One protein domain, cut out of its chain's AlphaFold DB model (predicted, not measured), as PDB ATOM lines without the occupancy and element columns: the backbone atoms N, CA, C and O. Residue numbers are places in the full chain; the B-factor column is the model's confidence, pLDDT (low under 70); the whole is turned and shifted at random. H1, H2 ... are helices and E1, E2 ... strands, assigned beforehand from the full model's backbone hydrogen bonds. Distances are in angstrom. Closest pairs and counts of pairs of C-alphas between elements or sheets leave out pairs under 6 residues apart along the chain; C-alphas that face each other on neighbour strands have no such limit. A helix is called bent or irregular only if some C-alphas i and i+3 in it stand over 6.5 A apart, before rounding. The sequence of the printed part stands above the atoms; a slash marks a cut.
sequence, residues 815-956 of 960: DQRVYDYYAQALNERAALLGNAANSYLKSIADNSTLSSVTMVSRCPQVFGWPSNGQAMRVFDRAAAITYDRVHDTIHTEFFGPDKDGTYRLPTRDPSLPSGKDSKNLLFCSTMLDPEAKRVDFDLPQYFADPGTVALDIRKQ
ATOM      1  N   ASP A 815     -55.602  23.544 -26.964       79.88
ATOM      2  CA  ASP A 815     -56.008  23.379 -28.367       79.88
ATOM      3  C   ASP A 815     -55.213  24.341 -29.256       79.88
ATOM      4  O   ASP A 815     -55.594  25.489 -29.505       79.88
ATOM      5  N   GLN A 816     -54.092  23.826 -29.762       81.38
ATOM      6  CA  GLN A 816     -53.204  24.548 -30.667       81.38
ATOM      7  C   GLN A 816     -53.949  25.124 -31.882       81.38
ATOM      8  O   GLN A 816     -53.628  26.222 -32.310       81.38
ATOM      9  N   ARG A 817     -54.981  24.451 -32.418       78.88
ATOM     10  CA  ARG A 817     -55.682  24.905 -33.638       78.88
ATOM     11  C   ARG A 817     -56.519  26.153 -33.392       78.88
ATOM     12  O   ARG A 817     -56.648  26.997 -34.275       78.88
ATOM     13  N   VAL A 818     -57.103  26.254 -32.202       81.31
ATOM     14  CA  VAL A 818     -57.878  27.420 -31.761       81.31
ATOM     15  C   VAL A 818     -56.947  28.589 -31.480       81.31
ATOM     16  O   VAL A 818     -57.226  29.713 -31.905       81.31
ATOM     17  N   TYR A 819     -55.832  28.316 -30.797       82.75
ATOM     18  CA  TYR A 819     -54.792  29.305 -30.554       82.75
ATOM     19  C   TYR A 819     -54.234  29.850 -31.877       82.75
ATOM     20  O   TYR A 819     -54.256  31.061 -32.079       82.75
ATOM     21  N   ASP A 820     -53.837  28.972 -32.802       85.12
ATOM     22  CA  ASP A 820     -53.319  29.325 -34.128       85.12
ATOM     23  C   ASP A 820     -54.334  30.152 -34.928       85.12
ATOM     24  O   ASP A 820     -53.972  31.189 -35.476       85.12
ATOM     25  N   TYR A 821     -55.614  29.754 -34.950       87.38
ATOM     26  CA  TYR A 821     -56.674  30.496 -35.644       87.38
ATOM     27  C   TYR A 821     -56.818  31.932 -35.122       87.38
ATOM     28  O   TYR A 821     -56.828  32.888 -35.903       87.38
ATOM     29  N   TYR A 822     -56.916  32.106 -33.800       90.69
ATOM     30  CA  TYR A 822     -57.064  33.437 -33.214       90.69
ATOM     31  C   TYR A 822     -55.772  34.260 -33.304       90.69
ATOM     32  O   TYR A 822     -55.847  35.455 -33.583       90.69
ATOM     33  N   ALA A 823     -54.600  33.644 -33.137       90.06
ATOM     34  CA  ALA A 823     -53.307  34.306 -33.290       90.06
ATOM     35  C   ALA A 823     -53.073  34.766 -34.737       90.06
ATOM     36  O   ALA A 823     -52.744  35.932 -34.955       90.06
ATOM     37  N   GLN A 824     -53.320  33.909 -35.734       91.69
ATOM     38  CA  GLN A 824     -53.239  34.269 -37.152       91.69
ATOM     39  C   GLN A 824     -54.179  35.433 -37.473       91.69
ATOM     40  O   GLN A 824     -53.739  36.442 -38.019       91.69
ATOM     41  N   ALA A 825     -55.452  35.345 -37.082       91.12
ATOM     42  CA  ALA A 825     -56.422  36.397 -37.371       91.12
ATOM     43  C   ALA A 825     -56.117  37.721 -36.639       91.12
ATOM     44  O   ALA A 825     -56.419  38.795 -37.162       91.12
ATOM     45  N   LEU A 826     -55.501  37.682 -35.451       93.88
ATOM     46  CA  LEU A 826     -54.978  38.880 -34.783       93.88
ATOM     47  C   LEU A 826     -53.762  39.455 -35.527       93.88
ATOM     48  O   LEU A 826     -53.704  40.668 -35.716       93.88
ATOM     49  N   ASN A 827     -52.846  38.617 -36.016       94.06
ATOM     50  CA  ASN A 827     -51.669  39.040 -36.784       94.06
ATOM     51  C   ASN A 827     -52.050  39.653 -38.147       94.06
ATOM     52  O   ASN A 827     -51.519  40.696 -38.529       94.06
ATOM     53  N   GLU A 828     -53.018  39.073 -38.859       93.44
ATOM     54  CA  GLU A 828     -53.561  39.629 -40.108       93.44
ATOM     55  C   GLU A 828     -54.205  41.005 -39.876       93.44
ATOM     56  O   GLU A 828     -53.932  41.966 -40.600       93.44
ATOM     57  N   ARG A 829     -55.012  41.139 -38.813       95.50
ATOM     58  CA  ARG A 829     -55.591  42.428 -38.406       95.50
ATOM     59  C   ARG A 829     -54.524  43.435 -37.983       95.50
ATOM     60  O   ARG A 829     -54.674  44.613 -38.291       95.50
ATOM     61  N   ALA A 830     -53.458  42.992 -37.316       95.44
ATOM     62  CA  ALA A 830     -52.339  43.841 -36.917       95.44
ATOM     63  C   ALA A 830     -51.611  44.401 -38.147       95.44
ATOM     64  O   ALA A 830     -51.396  45.608 -38.230       95.44
ATOM     65  N   ALA A 831     -51.330  43.563 -39.150       95.19
ATOM     66  CA  ALA A 831     -50.734  43.994 -40.412       95.19
ATOM     67  C   ALA A 831     -51.630  44.994 -41.172       95.19
ATOM     68  O   ALA A 831     -51.147  46.022 -41.649       95.19
ATOM     69  N   LEU A 832     -52.944  44.746 -41.253       95.31
ATOM     70  CA  LEU A 832     -53.902  45.678 -41.868       95.31
ATOM     71  C   LEU A 832     -53.966  47.024 -41.123       95.31
ATOM     72  O   LEU A 832     -53.947  48.084 -41.752       95.31
ATOM     73  N   LEU A 833     -54.002  46.985 -39.790       96.50
ATOM     74  CA  LEU A 833     -54.038  48.158 -38.919       96.50
ATOM     75  C   LEU A 833     -52.746  48.988 -39.015       96.50
ATOM     76  O   LEU A 833     -52.811  50.211 -39.145       96.50
ATOM     77  N   GLY A 834     -51.584  48.329 -39.022       96.44
ATOM     78  CA  GLY A 834     -50.287  48.960 -39.255       96.44
ATOM     79  C   GLY A 834     -50.226  49.632 -40.625       96.44
ATOM     80  O   GLY A 834     -49.949  50.826 -40.714       96.44
ATOM     81  N   ASN A 835     -50.590  48.919 -41.694       96.69
ATOM     82  CA  ASN A 835     -50.636  49.475 -43.049       96.69
ATOM     83  C   ASN A 835     -51.546  50.714 -43.157       96.69
ATOM     84  O   ASN A 835     -51.162  51.697 -43.792       96.69
ATOM     85  N   ALA A 836     -52.707  50.711 -42.494       96.56
ATOM     86  CA  ALA A 836     -53.604  51.867 -42.444       96.56
ATOM     87  C   ALA A 836     -53.012  53.062 -41.665       96.56
ATOM     88  O   ALA A 836     -53.215  54.214 -42.051       96.56
ATOM     89  N   ALA A 837     -52.264  52.805 -40.589       96.62
ATOM     90  CA  ALA A 837     -51.630  53.835 -39.763       96.62
ATOM     91  C   ALA A 837     -50.301  54.375 -40.332       96.62
ATOM     92  O   ALA A 837     -49.870  55.461 -39.936       96.62
ATOM     93  N   ASN A 838     -49.656  53.651 -41.255       97.38
ATOM     94  CA  ASN A 838     -48.295  53.922 -41.735       97.38
ATOM     95  C   ASN A 838     -48.096  55.369 -42.211       97.38
ATOM     96  O   ASN A 838     -47.257  56.090 -41.678       97.38
ATOM     97  N   SER A 839     -48.926  55.837 -43.147       97.06
ATOM     98  CA  SER A 839     -48.823  57.194 -43.709       97.06
ATOM     99  C   SER A 839     -48.923  58.299 -42.645       97.06
ATOM    100  O   SER A 839     -48.213  59.304 -42.724       97.06
ATOM    101  N   TYR A 840     -49.751  58.094 -41.618       97.19
ATOM    102  CA  TYR A 840     -49.911  59.016 -40.498       97.19
ATOM    103  C   TYR A 840     -48.671  59.027 -39.594       97.19
ATOM    104  O   TYR A 840     -48.083  60.091 -39.386       97.19
ATOM    105  N   LEU A 841     -48.220  57.864 -39.112       96.94
ATOM    106  CA  LEU A 841     -47.066  57.774 -38.206       96.94
ATOM    107  C   LEU A 841     -45.753  58.188 -38.891       96.94
ATOM    108  O   LEU A 841     -44.959  58.918 -38.293       96.94
ATOM    109  N   LYS A 842     -45.580  57.833 -40.170       97.69
ATOM    110  CA  LYS A 842     -44.487  58.310 -41.026       97.69
ATOM    111  C   LYS A 842     -44.460  59.832 -41.109       97.69
ATOM    112  O   LYS A 842     -43.429  60.442 -40.832       97.69
ATOM    113  N   SER A 843     -45.612  60.465 -41.353       97.25
ATOM    114  CA  SER A 843     -45.700  61.930 -41.385       97.25
ATOM    115  C   SER A 843     -45.314  62.586 -40.049       97.25
ATOM    116  O   SER A 843     -44.695  63.650 -40.054       97.25
ATOM    117  N   ILE A 844     -45.605  61.958 -38.902       96.38
ATOM    118  CA  ILE A 844     -45.170  62.456 -37.585       96.38
ATOM    119  C   ILE A 844     -43.650  62.315 -37.435       96.38
ATOM    120  O   ILE A 844     -42.994  63.263 -36.994       96.38
ATOM    121  N   ALA A 845     -43.087  61.167 -37.825       95.69
ATOM    122  CA  ALA A 845     -41.659  60.878 -37.719       95.69
ATOM    123  C   ALA A 845     -40.810  61.819 -38.586       95.69
ATOM    124  O   ALA A 845     -39.799  62.362 -38.121       95.69
ATOM    125  N   ASP A 846     -41.256  62.057 -39.822       95.94
ATOM    126  CA  ASP A 846     -40.608  62.957 -40.768       95.94
ATOM    127  C   ASP A 846     -40.640  64.411 -40.284       95.94
ATOM    128  O   ASP A 846     -39.574  65.015 -40.122       95.94
ATOM    129  N   ASN A 847     -41.831  64.944 -39.971       95.69
ATOM    130  CA  ASN A 847     -42.003  66.332 -39.518       95.69
ATOM    131  C   ASN A 847     -41.285  66.633 -38.189       95.69
ATOM    132  O   ASN A 847     -40.868  67.768 -37.964       95.69
ATOM    133  N   SER A 848     -41.143  65.639 -37.309       92.62
ATOM    134  CA  SER A 848     -40.603  65.826 -35.952       92.62
ATOM    135  C   SER A 848     -39.122  65.444 -35.812       92.62
ATOM    136  O   SER A 848     -38.559  65.558 -34.724       92.62
ATOM    137  N   THR A 849     -38.459  64.995 -36.887       92.38
ATOM    138  CA  THR A 849     -37.072  64.471 -36.867       92.38
ATOM    139  C   THR A 849     -36.852  63.313 -35.880       92.38
ATOM    140  O   THR A 849     -35.841  63.251 -35.182       92.38
ATOM    141  N   LEU A 850     -37.822  62.397 -35.813       94.12
ATOM    142  CA  LEU A 850     -37.794  61.234 -34.922       94.12
ATOM    143  C   LEU A 850     -37.222  59.998 -35.627       94.12
ATOM    144  O   LEU A 850     -37.262  59.901 -36.855       94.12
ATOM    145  N   SER A 851     -36.711  59.064 -34.826       94.12
ATOM    146  CA  SER A 851     -36.222  57.750 -35.254       94.12
ATOM    147  C   SER A 851     -37.367  56.745 -35.346       94.12
ATOM    148  O   SER A 851     -37.497  56.068 -36.358       94.12
ATOM    149  N   SER A 852     -38.249  56.706 -34.342       94.44
ATOM    150  CA  SER A 852     -39.495  55.937 -34.398       94.44
ATOM    151  C   SER A 852     -40.671  56.695 -33.776       94.44
ATOM    152  O   SER A 852     -40.498  57.608 -32.961       94.44
ATOM    153  N   VAL A 853     -41.884  56.309 -34.170       95.31
ATOM    154  CA  VAL A 853     -43.145  56.816 -33.616       95.31
ATOM    155  C   VAL A 853     -44.045  55.633 -33.287       95.31
ATOM    156  O   VAL A 853     -44.451  54.900 -34.186       95.31
ATOM    157  N   THR A 854     -44.380  55.481 -32.008       94.94
ATOM    158  CA  THR A 854     -45.267  54.437 -31.491       94.94
ATOM    159  C   THR A 854     -46.583  55.053 -31.024       94.94
ATOM    160  O   THR A 854     -46.613  55.815 -30.057       94.94
ATOM    161  N   MET A 855     -47.688  54.700 -31.682       95.62
ATOM    162  CA  MET A 855     -49.037  54.969 -31.185       95.62
ATOM    163  C   MET A 855     -49.541  53.757 -30.402       95.62
ATOM    164  O   MET A 855     -49.501  52.637 -30.907       95.62
ATOM    165  N   VAL A 856     -50.072  53.987 -29.202       95.44
ATOM    166  CA  VAL A 856     -50.744  52.958 -28.397       95.44
ATOM    167  C   VAL A 856     -52.203  53.347 -28.189       95.44
ATOM    168  O   VAL A 856     -52.492  54.471 -27.786       95.44
ATOM    169  N   SER A 857     -53.135  52.435 -28.453       96.06
ATOM    170  CA  SER A 857     -54.572  52.643 -28.217       96.06
ATOM    171  C   SER A 857     -55.234  51.331 -27.830       96.06
ATOM    172  O   SER A 857     -54.898  50.286 -28.385       96.06
ATOM    173  N   ARG A 858     -56.242  51.387 -26.951       95.88
ATOM    174  CA  ARG A 858     -57.211  50.289 -26.832       95.88
ATOM    175  C   ARG A 858     -57.872  50.077 -28.198       95.88
ATOM    176  O   ARG A 858     -58.084  51.046 -28.927       95.88
ATOM    177  N   CYS A 859     -58.089  48.820 -28.567       96.81
ATOM    178  CA  CYS A 859     -58.624  48.379 -29.851       96.81
ATOM    179  C   CYS A 859     -59.254  46.976 -29.697       96.81
ATOM    180  O   CYS A 859     -58.626  45.977 -30.069       96.81
ATOM    181  N   PRO A 860     -60.462  46.871 -29.105       96.25
ATOM    182  CA  PRO A 860     -61.082  45.590 -28.772       96.25
ATOM    183  C   PRO A 860     -61.370  44.757 -30.025       96.25
ATOM    184  O   PRO A 860     -61.948  45.247 -30.996       96.25
ATOM    185  N   GLN A 861     -60.970  43.487 -30.013       96.25
ATOM    186  CA  GLN A 861     -61.027  42.623 -31.190       96.25
ATOM    187  C   GLN A 861     -62.251  41.716 -31.146       96.25
ATOM    188  O   GLN A 861     -62.256  40.669 -30.501       96.25
ATOM    189  N   VAL A 862     -63.292  42.130 -31.869       94.75
ATOM    190  CA  VAL A 862     -64.525  41.356 -32.053       94.75
ATOM    191  C   VAL A 862     -64.318  40.283 -33.124       94.75
ATOM    192  O   VAL A 862     -63.786  40.550 -34.206       94.75
ATOM    193  N   PHE A 863     -64.775  39.072 -32.842       93.50
ATOM    194  CA  PHE A 863     -64.899  37.960 -33.778       93.50
ATOM    195  C   PHE A 863     -66.370  37.574 -33.862       93.50
ATOM    196  O   PHE A 863     -67.010  37.382 -32.828       93.50
ATOM    197  N   GLY A 864     -66.913  37.487 -35.076       91.75
ATOM    198  CA  GLY A 864     -68.289  37.053 -35.307       91.75
ATOM    199  C   GLY A 864     -68.403  35.537 -35.477       91.75
ATOM    200  O   GLY A 864     -67.429  34.899 -35.873       91.75
ATOM    201  N   TRP A 865     -69.585  34.978 -35.218       88.75
ATOM    202  CA  TRP A 865     -69.965  33.618 -35.610       88.75
ATOM    203  C   TRP A 865     -70.028  33.547 -37.147       88.75
ATOM    204  O   TRP A 865     -70.863  34.250 -37.728       88.75
ATOM    205  N   PRO A 866     -69.202  32.733 -37.835       82.25
ATOM    206  CA  PRO A 866     -69.279  32.538 -39.286       82.25
ATOM    207  C   PRO A 866     -70.692  32.270 -39.830       82.25
ATOM    208  O   PRO A 866     -71.023  32.716 -40.924       82.25
ATOM    209  N   SER A 867     -71.530  31.570 -39.063       80.75
ATOM    210  CA  SER A 867     -72.887  31.175 -39.456       80.75
ATOM    211  C   SER A 867     -73.941  32.292 -39.427       80.75
ATOM    212  O   SER A 867     -74.974  32.142 -40.082       80.75
ATOM    213  N   ASN A 868     -73.743  33.392 -38.684       85.69
ATOM    214  CA  ASN A 868     -74.758  34.459 -38.578       85.69
ATOM    215  C   ASN A 868     -74.238  35.894 -38.330       85.69
ATOM    216  O   ASN A 868     -75.044  36.818 -38.216       85.69
ATOM    217  N   GLY A 869     -72.924  36.102 -38.216       86.75
ATOM    218  CA  GLY A 869     -72.296  37.412 -38.015       86.75
ATOM    219  C   GLY A 869     -72.451  38.038 -36.620       86.75
ATOM    220  O   GLY A 869     -71.862  39.091 -36.376       86.75
ATOM    221  N   GLN A 870     -73.193  37.427 -35.689       91.75
ATOM    222  CA  GLN A 870     -73.285  37.903 -34.301       91.75
ATOM    223  C   GLN A 870     -71.919  37.827 -33.615       91.75
ATOM    224  O   GLN A 870     -71.122  36.948 -33.931       91.75
ATOM    225  N   ALA A 871     -71.651  38.694 -32.634       92.00
ATOM    226  CA  ALA A 871     -70.417  38.617 -31.856       92.00
ATOM    227  C   ALA A 871     -70.311  37.259 -31.130       92.00
ATOM    228  O   ALA A 871     -71.169  36.897 -30.330       92.00
ATOM    229  N   MET A 872     -69.244  36.522 -31.428       93.19
ATOM    230  CA  MET A 872     -68.881  35.235 -30.833       93.19
ATOM    231  C   MET A 872     -67.899  35.444 -29.684       93.19
ATOM    232  O   MET A 872     -68.110  34.941 -28.584       93.19
ATOM    233  N   ARG A 873     -66.848  36.236 -29.919       93.56
ATOM    234  CA  ARG A 873     -65.798  36.516 -28.935       93.56
ATOM    235  C   ARG A 873     -65.318  37.964 -29.043       93.56
ATOM    236  O   ARG A 873     -65.253  38.504 -30.146       93.56
ATOM    237  N   VAL A 874     -64.985  38.589 -27.918       95.50
ATOM    238  CA  VAL A 874     -64.390  39.929 -27.832       95.50
ATOM    239  C   VAL A 874     -63.148  39.847 -26.954       95.50
ATOM    240  O   VAL A 874     -63.240  39.687 -25.741       95.50
ATOM    241  N   PHE A 875     -61.981  39.990 -27.572       95.31
ATOM    242  CA  PHE A 875     -60.714  40.104 -26.857       95.31
ATOM    243  C   PHE A 875     -60.496  41.586 -26.511       95.31
ATOM    244  O   PHE A 875     -60.419  42.415 -27.425       95.31
ATOM    245  N   ASP A 876     -60.389  41.951 -25.228       95.75
ATOM    246  CA  ASP A 876     -60.187  43.354 -24.823       95.75
ATOM    247  C   ASP A 876     -58.714  43.743 -25.022       95.75
ATOM    248  O   ASP A 876     -57.910  43.729 -24.098       95.75
ATOM    249  N   ARG A 877     -58.316  44.038 -26.262       96.12
ATOM    250  CA  ARG A 877     -56.913  44.270 -26.642       96.12
ATOM    251  C   ARG A 877     -56.575  45.749 -26.780       96.12
ATOM    252  O   ARG A 877     -57.435  46.581 -27.063       96.12
ATOM    253  N   ALA A 878     -55.296  46.064 -26.636       96.69
ATOM    254  CA  ALA A 878     -54.681  47.286 -27.130       96.69
ATOM    255  C   ALA A 878     -53.730  46.954 -28.282       96.69
ATOM    256  O   ALA A 878     -53.181  45.855 -28.344       96.69
ATOM    257  N   ALA A 879     -53.550  47.906 -29.193       96.88
ATOM    258  CA  ALA A 879     -52.566  47.839 -30.262       96.88
ATOM    259  C   ALA A 879     -51.411  48.796 -29.954       96.88
ATOM    260  O   ALA A 879     -51.652  49.969 -29.648       96.88
ATOM    261  N   ALA A 880     -50.177  48.311 -30.075       95.75
ATOM    262  CA  ALA A 880     -48.983  49.140 -30.196       95.75
ATOM    263  C   ALA A 880     -48.564  49.146 -31.669       95.75
ATOM    264  O   ALA A 880     -48.216  48.105 -32.218       95.75
ATOM    265  N   ILE A 881     -48.623  50.312 -32.311       96.56
ATOM    266  CA  ILE A 881     -48.279  50.505 -33.722       96.56
ATOM    267  C   ILE A 881     -47.020  51.364 -33.778       96.56
ATOM    268  O   ILE A 881     -47.085  52.548 -33.448       96.56
ATOM    269  N   THR A 882     -45.891  50.795 -34.199       95.94
ATOM    270  CA  THR A 882     -44.610  51.511 -34.304       95.94
ATOM    271  C   THR A 882     -44.176  51.650 -35.753       95.94
ATOM    272  O   THR A 882     -43.861  50.658 -36.401       95.94
ATOM    273  N   TYR A 883     -44.084  52.886 -36.240       96.88
ATOM    274  CA  TYR A 883     -43.327  53.201 -37.450       96.88
ATOM    275  C   TYR A 883     -41.857  53.442 -37.090       96.88
ATOM    276  O   TYR A 883     -41.561  54.266 -36.217       96.88
ATOM    277  N   ASP A 884     -40.948  52.757 -37.778       95.62
ATOM    278  CA  ASP A 884     -39.503  52.960 -37.697       95.62
ATOM    279  C   ASP A 884     -38.986  53.625 -38.974       95.62
ATOM    280  O   ASP A 884     -39.074  53.077 -40.074       95.62
ATOM    281  N   ARG A 885     -38.402  54.813 -38.810       95.50
ATOM    282  CA  ARG A 885     -37.858  55.618 -39.902       95.50
ATOM    283  C   ARG A 885     -36.522  55.091 -40.425       95.50
ATOM    284  O   ARG A 885     -36.162  55.420 -41.550       95.50
ATOM    285  N   VAL A 886     -35.773  54.324 -39.630       92.69
ATOM    286  CA  VAL A 886     -34.450  53.811 -40.026       92.69
ATOM    287  C   VAL A 886     -34.586  52.707 -41.072       92.69
ATOM    288  O   VAL A 886     -33.804  52.666 -42.020       92.69
ATOM    289  N   HIS A 887     -35.605  51.860 -40.927       94.25
ATOM    290  CA  HIS A 887     -35.878  50.737 -41.825       94.25
ATOM    291  C   HIS A 887     -37.048  50.988 -42.801       94.25
ATOM    292  O   HIS A 887     -37.263  50.177 -43.697       94.25
ATOM    293  N   ASP A 888     -37.789  52.095 -42.644       95.50
ATOM    294  CA  ASP A 888     -39.058  52.389 -43.344       95.50
ATOM    295  C   ASP A 888     -40.101  51.261 -43.186       95.50
ATOM    296  O   ASP A 888     -40.804  50.863 -44.116       95.50
ATOM    297  N   THR A 889     -40.172  50.712 -41.971       95.81
ATOM    298  CA  THR A 889     -41.053  49.595 -41.604       95.81
ATOM    299  C   THR A 889     -42.112  50.029 -40.605       95.81
ATOM    300  O   THR A 889     -41.866  50.895 -39.761       95.81
ATOM    301  N   ILE A 890     -43.267  49.364 -40.633       96.25
ATOM    302  CA  ILE A 890     -44.280  49.479 -39.587       96.25
ATOM    303  C   ILE A 890     -44.525  48.127 -38.923       96.25
ATOM    304  O   ILE A 890     -44.786  47.125 -39.580       96.25
ATOM    305  N   HIS A 891     -44.450  48.139 -37.598       95.25
ATOM    306  CA  HIS A 891     -44.676  47.002 -36.717       95.25
ATOM    307  C   HIS A 891     -45.989  47.226 -35.975       95.25
ATOM    308  O   HIS A 891     -46.332  48.363 -35.634       95.25
ATOM    309  N   THR A 892     -46.773  46.176 -35.745       95.88
ATOM    310  CA  THR A 892     -48.026  46.275 -34.987       95.88
ATOM    311  C   THR A 892     -48.247  45.018 -34.172       95.88
ATOM    312  O   THR A 892     -48.212  43.919 -34.714       95.88
ATOM    313  N   GLU A 893     -48.499  45.196 -32.880       95.25
ATOM    314  CA  GLU A 893     -48.676  44.108 -31.923       95.25
ATOM    315  C   GLU A 893     -49.949  44.330 -31.097       95.25
ATOM    316  O   GLU A 893     -50.206  45.442 -30.622       95.25
ATOM    317  N   PHE A 894     -50.749  43.270 -30.926       95.94
ATOM    318  CA  PHE A 894     -51.912  43.268 -30.039       95.94
ATOM    319  C   PHE A 894     -51.564  42.644 -28.686       95.94
ATOM    320  O   PHE A 894     -51.182  41.479 -28.610       95.94
ATOM    321  N   PHE A 895     -51.815  43.380 -27.608       94.94
ATOM    322  CA  PHE A 895     -51.596  42.938 -26.232       94.94
ATOM    323  C   PHE A 895     -52.874  43.088 -25.396       94.94
ATOM    324  O   PHE A 895     -53.772  43.856 -25.745       94.94
ATOM    325  N   GLY A 896     -53.014  42.283 -24.342       94.44
ATOM    326  CA  GLY A 896     -54.159  42.339 -23.421       94.44
ATOM    327  C   GLY A 896     -53.881  43.206 -22.188       94.44
ATOM    328  O   GLY A 896     -52.756  43.681 -22.019       94.44
ATOM    329  N   PRO A 897     -54.883  43.407 -21.317       94.56
ATOM    330  CA  PRO A 897     -54.649  43.828 -19.949       94.56
ATOM    331  C   PRO A 897     -54.024  42.679 -19.146       94.56
ATOM    332  O   PRO A 897     -54.298  41.502 -19.388       94.56
ATOM    333  N   ASP A 898     -53.223  43.034 -18.150       91.88
ATOM    334  CA  ASP A 898     -52.750  42.115 -17.119       91.88
ATOM    335  C   ASP A 898     -53.887  41.708 -16.164       91.88
ATOM    336  O   ASP A 898     -54.988  42.263 -16.176       91.88
ATOM    337  N   LYS A 899     -53.598  40.774 -15.248       90.06
ATOM    338  CA  LYS A 899     -54.538  40.345 -14.191       90.06
ATOM    339  C   LYS A 899     -54.928  41.459 -13.201       90.06
ATOM    340  O   LYS A 899     -55.840  41.258 -12.407       90.06
ATOM    341  N   ASP A 900     -54.263  42.616 -13.250       91.62
ATOM    342  CA  ASP A 900     -54.620  43.836 -12.510       91.62
ATOM    343  C   ASP A 900     -55.456  44.845 -13.336       91.62
ATOM    344  O   ASP A 900     -55.849  45.889 -12.818       91.62
ATOM    345  N   GLY A 901     -55.762  44.534 -14.602       90.69
ATOM    346  CA  GLY A 901     -56.497  45.397 -15.532       90.69
ATOM    347  C   GLY A 901     -55.638  46.428 -16.279       90.69
ATOM    348  O   GLY A 901     -56.162  47.143 -17.133       90.69
ATOM    349  N   THR A 902     -54.335  46.512 -15.991       92.75
ATOM    350  CA  THR A 902     -53.408  47.461 -16.628       92.75
ATOM    351  C   THR A 902     -52.933  46.933 -17.973       92.75
ATOM    352  O   THR A 902     -52.503  45.789 -18.090       92.75
ATOM    353  N   TYR A 903     -52.917  47.779 -18.996       93.81
ATOM    354  CA  TYR A 903     -52.339  47.422 -20.289       93.81
ATOM    355  C   TYR A 903     -50.822  47.641 -20.265       93.81
ATOM    356  O   TYR A 903     -50.337  48.750 -20.513       93.81
ATOM    357  N   ARG A 904     -50.048  46.594 -19.959       91.44
ATOM    358  CA  ARG A 904     -48.583  46.663 -20.058       91.44
ATOM    359  C   ARG A 904     -48.150  46.544 -21.509       91.44
ATOM    360  O   ARG A 904     -48.502  45.579 -22.178       91.44
ATOM    361  N   LEU A 905     -47.405  47.534 -21.992       88.94
ATOM    362  CA  LEU A 905     -46.864  47.502 -23.347       88.94
ATOM    363  C   LEU A 905     -45.895  46.312 -23.467       88.94
ATOM    364  O   LEU A 905     -45.108  46.099 -22.541       88.94
ATOM    365  N   PRO A 906     -45.903  45.577 -24.591       85.19
ATOM    366  CA  PRO A 906     -44.877  44.579 -24.861       85.19
ATOM    367  C   PRO A 906     -43.492  45.237 -24.861       85.19
ATOM    368  O   PRO A 906     -43.340  46.414 -25.214       85.19
ATOM    369  N   THR A 907     -42.473  44.481 -24.443       81.44
ATOM    370  CA  THR A 907     -41.079  44.941 -24.472       81.44
ATOM    371  C   THR A 907     -40.739  45.413 -25.880       81.44
ATOM    372  O   THR A 907     -40.932  44.669 -26.838       81.44
ATOM    373  N   ARG A 908     -40.229  46.645 -25.994       75.75
ATOM    374  CA  ARG A 908     -39.852  47.269 -27.265       75.75
ATOM    375  C   ARG A 908     -39.055  46.294 -28.138       75.75
ATOM    376  O   ARG A 908     -38.022  45.795 -27.696       75.75
ATOM    377  N   ASP A 909     -39.527  46.071 -29.367       77.25
ATOM    378  CA  ASP A 909     -38.861  45.212 -30.350       77.25
ATOM    379  C   ASP A 909     -37.374  45.618 -30.482       77.25
ATOM    380  O   ASP A 909     -37.091  46.789 -30.764       77.25
ATOM    381  N   PRO A 910     -36.417  44.695 -30.261       75.75
ATOM    382  CA  PRO A 910     -34.989  45.002 -30.254       75.75
ATOM    383  C   PRO A 910     -34.419  45.379 -31.633       75.75
ATOM    384  O   PRO A 910     -33.272  45.820 -31.701       75.75
ATOM    385  N   SER A 911     -35.181  45.220 -32.721       75.19
ATOM    386  CA  SER A 911     -34.831  45.748 -34.047       75.19
ATOM    387  C   SER A 911     -35.028  47.265 -34.164       75.19
ATOM    388  O   SER A 911     -34.379  47.904 -34.993       75.19
ATOM    389  N   LEU A 912     -35.872  47.861 -33.310       78.50
ATOM    390  CA  LEU A 912     -36.107  49.302 -33.293       78.50
ATOM    391  C   LEU A 912     -34.853  50.052 -32.808       78.50
ATOM    392  O   LEU A 912     -34.200  49.614 -31.855       78.50
ATOM    393  N   PRO A 913     -34.529  51.224 -33.388       74.75
ATOM    394  CA  PRO A 913     -33.302  51.957 -33.086       74.75
ATOM    395  C   PRO A 913     -33.223  52.357 -31.605       74.75
ATOM    396  O   PRO A 913     -33.882  53.297 -31.153       74.75
ATOM    397  N   SER A 914     -32.389  51.643 -30.851       75.12
ATOM    398  CA  SER A 914     -32.115  51.852 -29.429       75.12
ATOM    399  C   SER A 914     -30.707  52.431 -29.253       75.12
ATOM    400  O   SER A 914     -29.689  51.745 -29.314       75.12
ATOM    401  N   GLY A 915     -30.631  53.749 -29.069       75.62
ATOM    402  CA  GLY A 915     -29.362  54.457 -28.897       75.62
ATOM    403  C   GLY A 915     -29.551  55.880 -28.385       75.62
ATOM    404  O   GLY A 915     -30.639  56.439 -28.482       75.62
ATOM    405  N   LYS A 916     -28.482  56.494 -27.866       77.25
ATOM    406  CA  LYS A 916     -28.538  57.838 -27.253       77.25
ATOM    407  C   LYS A 916     -28.987  58.943 -28.215       77.25
ATOM    408  O   LYS A 916     -29.540  59.945 -27.773       77.25
ATOM    409  N   ASP A 917     -28.754  58.746 -29.510       84.69
ATOM    410  CA  ASP A 917     -29.171  59.655 -30.580       84.69
ATOM    411  C   ASP A 917     -30.545  59.284 -31.175       84.69
ATOM    412  O   ASP A 917     -31.104  60.051 -31.962       84.69
ATOM    413  N   SER A 918     -31.111  58.128 -30.793       86.56
ATOM    414  CA  SER A 918     -32.465  57.731 -31.192       86.56
ATOM    415  C   SER A 918     -33.502  58.571 -30.450       86.56
ATOM    416  O   SER A 918     -33.438  58.718 -29.228       86.56
ATOM    417  N   LYS A 919     -34.466  59.125 -31.187       89.56
ATOM    418  CA  LYS A 919     -35.583  59.886 -30.618       89.56
ATOM    419  C   LYS A 919     -36.876  59.162 -30.923       89.56
ATOM    420  O   LYS A 919     -37.313  59.139 -32.073       89.56
ATOM    421  N   ASN A 920     -37.482  58.593 -29.891       90.31
ATOM    422  CA  ASN A 920     -38.615  57.689 -30.041       90.31
ATOM    423  C   ASN A 920     -39.836  58.342 -29.381       90.31
ATOM    424  O   ASN A 920     -39.824  58.571 -28.171       90.31
ATOM    425  N   LEU A 921     -40.858  58.698 -30.165       92.44
ATOM    426  CA  LEU A 921     -42.094  59.287 -29.638       92.44
ATOM    427  C   LEU A 921     -43.113  58.186 -29.372       92.44
ATOM    428  O   LEU A 921     -43.619  57.579 -30.310       92.44
ATOM    429  N   LEU A 922     -43.457  57.985 -28.106       92.81
ATOM    430  CA  LEU A 922     -44.544  57.101 -27.692       92.81
ATOM    431  C   LEU A 922     -45.768  57.952 -27.336       92.81
ATOM    432  O   LEU A 922     -45.645  58.865 -26.524       92.81
ATOM    433  N   PHE A 923     -46.950  57.689 -27.892       93.25
ATOM    434  CA  PHE A 923     -48.159  58.419 -27.493       93.25
ATOM    435  C   PHE A 923     -49.391  57.531 -27.341       93.25
ATOM    436  O   PHE A 923     -49.674  56.660 -28.162       93.25
ATOM    437  N   CYS A 924     -50.151  57.798 -26.279       93.69
ATOM    438  CA  CYS A 924     -51.408  57.119 -26.000       93.69
ATOM    439  C   CYS A 924     -52.570  57.838 -26.693       93.69
ATOM    440  O   CYS A 924     -52.732  59.053 -26.563       93.69
ATOM    441  N   SER A 925     -53.396  57.067 -27.386       92.44
ATOM    442  CA  SER A 925     -54.549  57.501 -28.168       92.44
ATOM    443  C   SER A 925     -55.800  56.716 -27.754       92.44
ATOM    444  O   SER A 925     -55.714  55.686 -27.086       92.44
ATOM    445  N   THR A 926     -56.969  57.216 -28.147       92.75
ATOM    446  CA  THR A 926     -58.253  56.493 -28.093       92.75
ATOM    447  C   THR A 926     -58.851  56.297 -29.490       92.75
ATOM    448  O   THR A 926     -59.998  55.892 -29.611       92.75
ATOM    449  N   MET A 927     -58.101  56.602 -30.559       90.06
ATOM    450  CA  MET A 927     -58.597  56.575 -31.947       90.06
ATOM    451  C   MET A 927     -59.015  55.184 -32.441       90.06
ATOM    452  O   MET A 927     -59.744  55.100 -33.425       90.06
ATOM    453  N   LEU A 928     -58.542  54.113 -31.798       92.75
ATOM    454  CA  LEU A 928     -58.877  52.734 -32.162       92.75
ATOM    455  C   LEU A 928     -59.907  52.097 -31.213       92.75
ATOM    456  O   LEU A 928     -60.269  50.937 -31.404       92.75
ATOM    457  N   ASP A 929     -60.367  52.840 -30.203       93.50
ATOM    458  CA  ASP A 929     -61.353  52.379 -29.231       93.50
ATOM    459  C   ASP A 929     -62.741  52.944 -29.587       93.50
ATOM    460  O   ASP A 929     -62.954  54.152 -29.433       93.50
ATOM    461  N   PRO A 930     -63.707  52.113 -30.029       89.12
ATOM    462  CA  PRO A 930     -65.053  52.577 -30.367       89.12
ATOM    463  C   PRO A 930     -65.836  53.099 -29.150       89.12
ATOM    464  O   PRO A 930     -66.799  53.843 -29.322       89.12
ATOM    465  N   GLU A 931     -65.426  52.745 -27.928       93.38
ATOM    466  CA  GLU A 931     -66.009  53.225 -26.669       93.38
ATOM    467  C   GLU A 931     -65.262  54.454 -26.113       93.38
ATOM    468  O   GLU A 931     -65.703  55.057 -25.136       93.38
ATOM    469  N   ALA A 932     -64.110  54.813 -26.703       90.25
ATOM    470  CA  ALA A 932     -63.164  55.819 -26.206       90.25
ATOM    471  C   ALA A 932     -62.817  55.665 -24.704       90.25
ATOM    472  O   ALA A 932     -62.601  56.653 -23.988       90.25
ATOM    473  N   LYS A 933     -62.769  54.420 -24.210       89.88
ATOM    474  CA  LYS A 933     -62.594  54.089 -22.793       89.88
ATOM    475  C   LYS A 933     -61.212  54.531 -22.315       89.88
ATOM    476  O   LYS A 933     -60.179  54.248 -22.922       89.88
ATOM    477  N   ARG A 934     -61.176  55.206 -21.166       86.62
ATOM    478  CA  ARG A 934     -59.918  55.511 -20.477       86.62
ATOM    479  C   ARG A 934     -59.428  54.238 -19.787       86.62
ATOM    480  O   ARG A 934     -60.038  53.799 -18.820       86.62
ATOM    481  N   VAL A 935     -58.347  53.664 -20.307       89.69
ATOM    482  CA  VAL A 935     -57.609  52.542 -19.703       89.69
ATOM    483  C   VAL A 935     -56.194  52.984 -19.351       89.69
ATOM    484  O   VAL A 935     -55.631  53.833 -20.045       89.69
ATOM    485  N   ASP A 936     -55.606  52.436 -18.294       90.50
ATOM    486  CA  ASP A 936     -54.240  52.782 -17.909       90.50
ATOM    487  C   ASP A 936     -53.209  51.880 -18.600       90.50
ATOM    488  O   ASP A 936     -53.388  50.669 -18.727       90.50
ATOM    489  N   PHE A 937     -52.136  52.515 -19.078       90.81
ATOM    490  CA  PHE A 937     -51.018  51.879 -19.770       90.81
ATOM    491  C   PHE A 937     -49.776  51.932 -18.877       90.81
ATOM    492  O   PHE A 937     -49.422  53.014 -18.398       90.81
ATOM    493  N   ASP A 938     -49.081  50.804 -18.693       89.25
ATOM    494  CA  ASP A 938     -47.820  50.749 -17.932       89.25
ATOM    495  C   ASP A 938     -46.649  51.270 -18.783       89.25
ATOM    496  O   ASP A 938     -45.798  50.530 -19.279       89.25
ATOM    497  N   LEU A 939     -46.640  52.587 -18.990       85.75
ATOM    498  CA  LEU A 939     -45.566  53.307 -19.673       85.75
ATOM    499  C   LEU A 939     -44.203  53.297 -18.939       85.75
ATOM    500  O   LEU A 939     -43.200  53.337 -19.653       85.75
ATOM    501  N   PRO A 940     -44.093  53.253 -17.583       81.12
ATOM    502  CA  PRO A 940     -42.822  53.165 -16.846       81.12
ATOM    503  C   PRO A 940     -41.735  52.273 -17.451       81.12
ATOM    504  O   PRO A 940     -40.584  52.701 -17.519       81.12
ATOM    505  N   GLN A 941     -42.079  51.080 -17.942       71.31
ATOM    506  CA  GLN A 941     -41.097  50.155 -18.524       71.31
ATOM    507  C   GLN A 941     -40.510  50.681 -19.848       71.31
ATOM    508  O   GLN A 941     -39.313  50.558 -20.093       71.31
ATOM    509  N   TYR A 942     -41.323  51.363 -20.659       71.12
ATOM    510  CA  TYR A 942     -40.922  51.963 -21.939       71.12
ATOM    511  C   TYR A 942     -40.104  53.264 -21.776       71.12
ATOM    512  O   TYR A 942     -39.442  53.703 -22.718       71.12
ATOM    513  N   PHE A 943     -40.120  53.879 -20.585       69.56
ATOM    514  CA  PHE A 943     -39.278  55.033 -20.233       69.56
ATOM    515  C   PHE A 943     -37.864  54.653 -19.758       69.56
ATOM    516  O   PHE A 943     -37.039  55.545 -19.566       69.56
ATOM    517  N   ALA A 944     -37.566  53.366 -19.545       71.44
ATOM    518  CA  ALA A 944     -36.229  52.929 -19.128       71.44
ATOM    519  C   ALA A 944     -35.151  53.184 -20.206       71.44
ATOM    520  O   ALA A 944     -33.967  53.291 -19.884       71.44
ATOM    521  N   ASP A 945     -35.569  53.316 -21.471       68.06
ATOM    522  CA  ASP A 945     -34.720  53.569 -22.636       68.06
ATOM    523  C   ASP A 945     -34.290  55.058 -22.726       68.06
ATOM    524  O   ASP A 945     -35.135  55.936 -22.960       68.06
ATOM    525  N   PRO A 946     -32.988  55.390 -22.601       68.50
ATOM    526  CA  PRO A 946     -32.503  56.768 -22.682       68.50
ATOM    527  C   PRO A 946     -32.542  57.294 -24.129       68.50
ATOM    528  O   PRO A 946     -31.586  57.143 -24.889       68.50
ATOM    529  N   GLY A 947     -33.657  57.934 -24.485       70.56
ATOM    530  CA  GLY A 947     -33.949  58.482 -25.821       70.56
ATOM    531  C   GLY A 947     -35.450  58.514 -26.148       70.56
ATOM    532  O   GLY A 947     -35.894  59.244 -27.039       70.56
ATOM    533  N   THR A 948     -36.259  57.762 -25.396       74.75
ATOM    534  CA  THR A 948     -37.717  57.727 -25.552       74.75
ATOM    535  C   THR A 948     -38.389  58.909 -24.853       74.75
ATOM    536  O   THR A 948     -38.226  59.124 -23.653       74.75
ATOM    537  N   VAL A 949     -39.204  59.655 -25.600       77.06
ATOM    538  CA  VAL A 949     -40.083  60.708 -25.080       77.06
ATOM    539  C   VAL A 949     -41.518  60.226 -25.239       77.06
ATOM    540  O   VAL A 949     -42.079  60.303 -26.331       77.06
ATOM    541  N   ALA A 950     -42.130  59.726 -24.163       70.25
ATOM    542  CA  ALA A 950     -43.559  59.438 -24.194       70.25
ATOM    543  C   ALA A 950     -44.385  60.691 -23.873       70.25
ATOM    544  O   ALA A 950     -44.103  61.417 -22.917       70.25
ATOM    545  N   LEU A 951     -45.432  60.921 -24.659       72.81
ATOM    546  CA  LEU A 951     -46.342  62.050 -24.553       72.81
ATOM    547  C   LEU A 951     -47.765  61.502 -24.408       72.81
ATOM    548  O   LEU A 951     -48.415  61.124 -25.382       72.81
ATOM    549  N   ASP A 952     -48.257  61.436 -23.169       66.50
ATOM    550  CA  ASP A 952     -49.627  60.996 -22.888       66.50
ATOM    551  C   ASP A 952     -50.627  62.099 -23.278       66.50
ATOM    552  O   ASP A 952     -51.023  62.931 -22.457       66.50
ATOM    553  N   ILE A 953     -51.027  62.110 -24.555       63.81
ATOM    554  CA  ILE A 953     -51.958  63.089 -25.141       63.81
ATOM    555  C   ILE A 953     -53.274  63.152 -24.348       63.81
ATOM    556  O   ILE A 953     -53.878  64.214 -24.246       63.81
ATOM    557  N   ARG A 954     -53.683  62.059 -23.693       61.12
ATOM    558  CA  ARG A 954     -54.922  61.965 -22.897       61.12
ATOM    559  C   ARG A 954     -54.897  62.827 -21.624       61.12
ATOM    560  O   ARG A 954     -55.941  63.020 -21.000       61.12
ATOM    561  N   LYS A 955     -53.718  63.340 -21.237       57.03
ATOM    562  CA  LYS A 955     -53.526  64.320 -20.152       57.03
ATOM    563  C   LYS A 955     -53.573  65.776 -20.631       57.03
ATOM    564  O   LYS A 955     -53.521  66.675 -19.796       57.03
ATOM    565  N   GLN A 956     -53.742  66.029 -21.934       45.25
ATOM    566  CA  GLN A 956     -54.268  67.314 -22.402       45.25
ATOM    567  C   GLN A 956     -55.699  67.461 -21.852       45.25
ATOM    568  O   GLN A 956     -56.548  66.621 -22.157       45.25
TER     569      GLN A 956
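This is residues 815 to 956 of the 960 residues of an uncharacterized protein of Paraburkholderia phenazinium (UniProt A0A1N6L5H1). A twisted sheet of five strands has the long, bent helix H1 across one face and the short H2 on the other, while a small hairpin, E2 and E3, extends it at one end, where E1 runs on into E2 and E3 runs on into E4. Residues 815 to 821 stick out. The 142 printed residues hold H1 E1 E2 E3 E4 E5 E6 H2 E7 in chain order; the sheet, E5 E4 E1 E6 E7, is mixed, as is the class. The whole is compact, radius of gyration of the C-alphas 15.8 A, with spans of 52 by 30 by 27 A.

Start at E1, residues 852 to 858, antiparallel to E4, residues 878 to 884 (N 855 to O 881, 2.8 A), and parallel to E6, residues 920 to 925 (N 854 to O 921, 2.8 A). Edge strand E5, residues 889 to 895, forms a hairpin with E4 (N 880 to O 893, 2.9 A); edge strand E7, residues 948 to 951, is parallel to E6 (N 951 to O 922, 2.8 A). E6, H2, residues 939 to 943, and E7 form a strand-helix-strand unit, parallel neighbours with a helix between, its crossover right-handed. E1 runs on at 53 degrees into E2, residues 861 to 864, in a hairpin with E3, residues 871 to 875 (N 863 to O 873, 2.8 A). H1, residues 816 to 848, assigned as one helix by its hydrogen bonds, is bent: C-alphas 836 and 839 are 7.3 A apart. Arm H1a, residues 816 to 836, touches E5, closest C-alphas Ala 830 and Thr 892, 5.3 A. Arm H1b, residues 839 to 848, on the same face, touches E1, closest C-alphas Ala 845 and Val 853, 6.0 A. H2, on the opposite face, touches E7, closest C-alphas Phe 943 and Ala 950, 7.3 A. Every O i to N i+4 pair in H1a, H1b and H2 is within hydrogen-bond range.

Find C-alpha 816 at (-53.204, 24.548, -30.667); from there H1a runs 29.8 A. E1 spans 20.1 A and E5 19.8 A. E7 ends at C-alpha 951, (-46.342, 62.050, -24.553).

The C-alphas farthest apart, those of Ser 867 and Lys 916, lie 53.2 A apart. The printed part has no cut; the links E5 to E6 and E6 to H2 are long. Look for pLDDT under 70 at residues 943, 945 to 946 and 952 to 956.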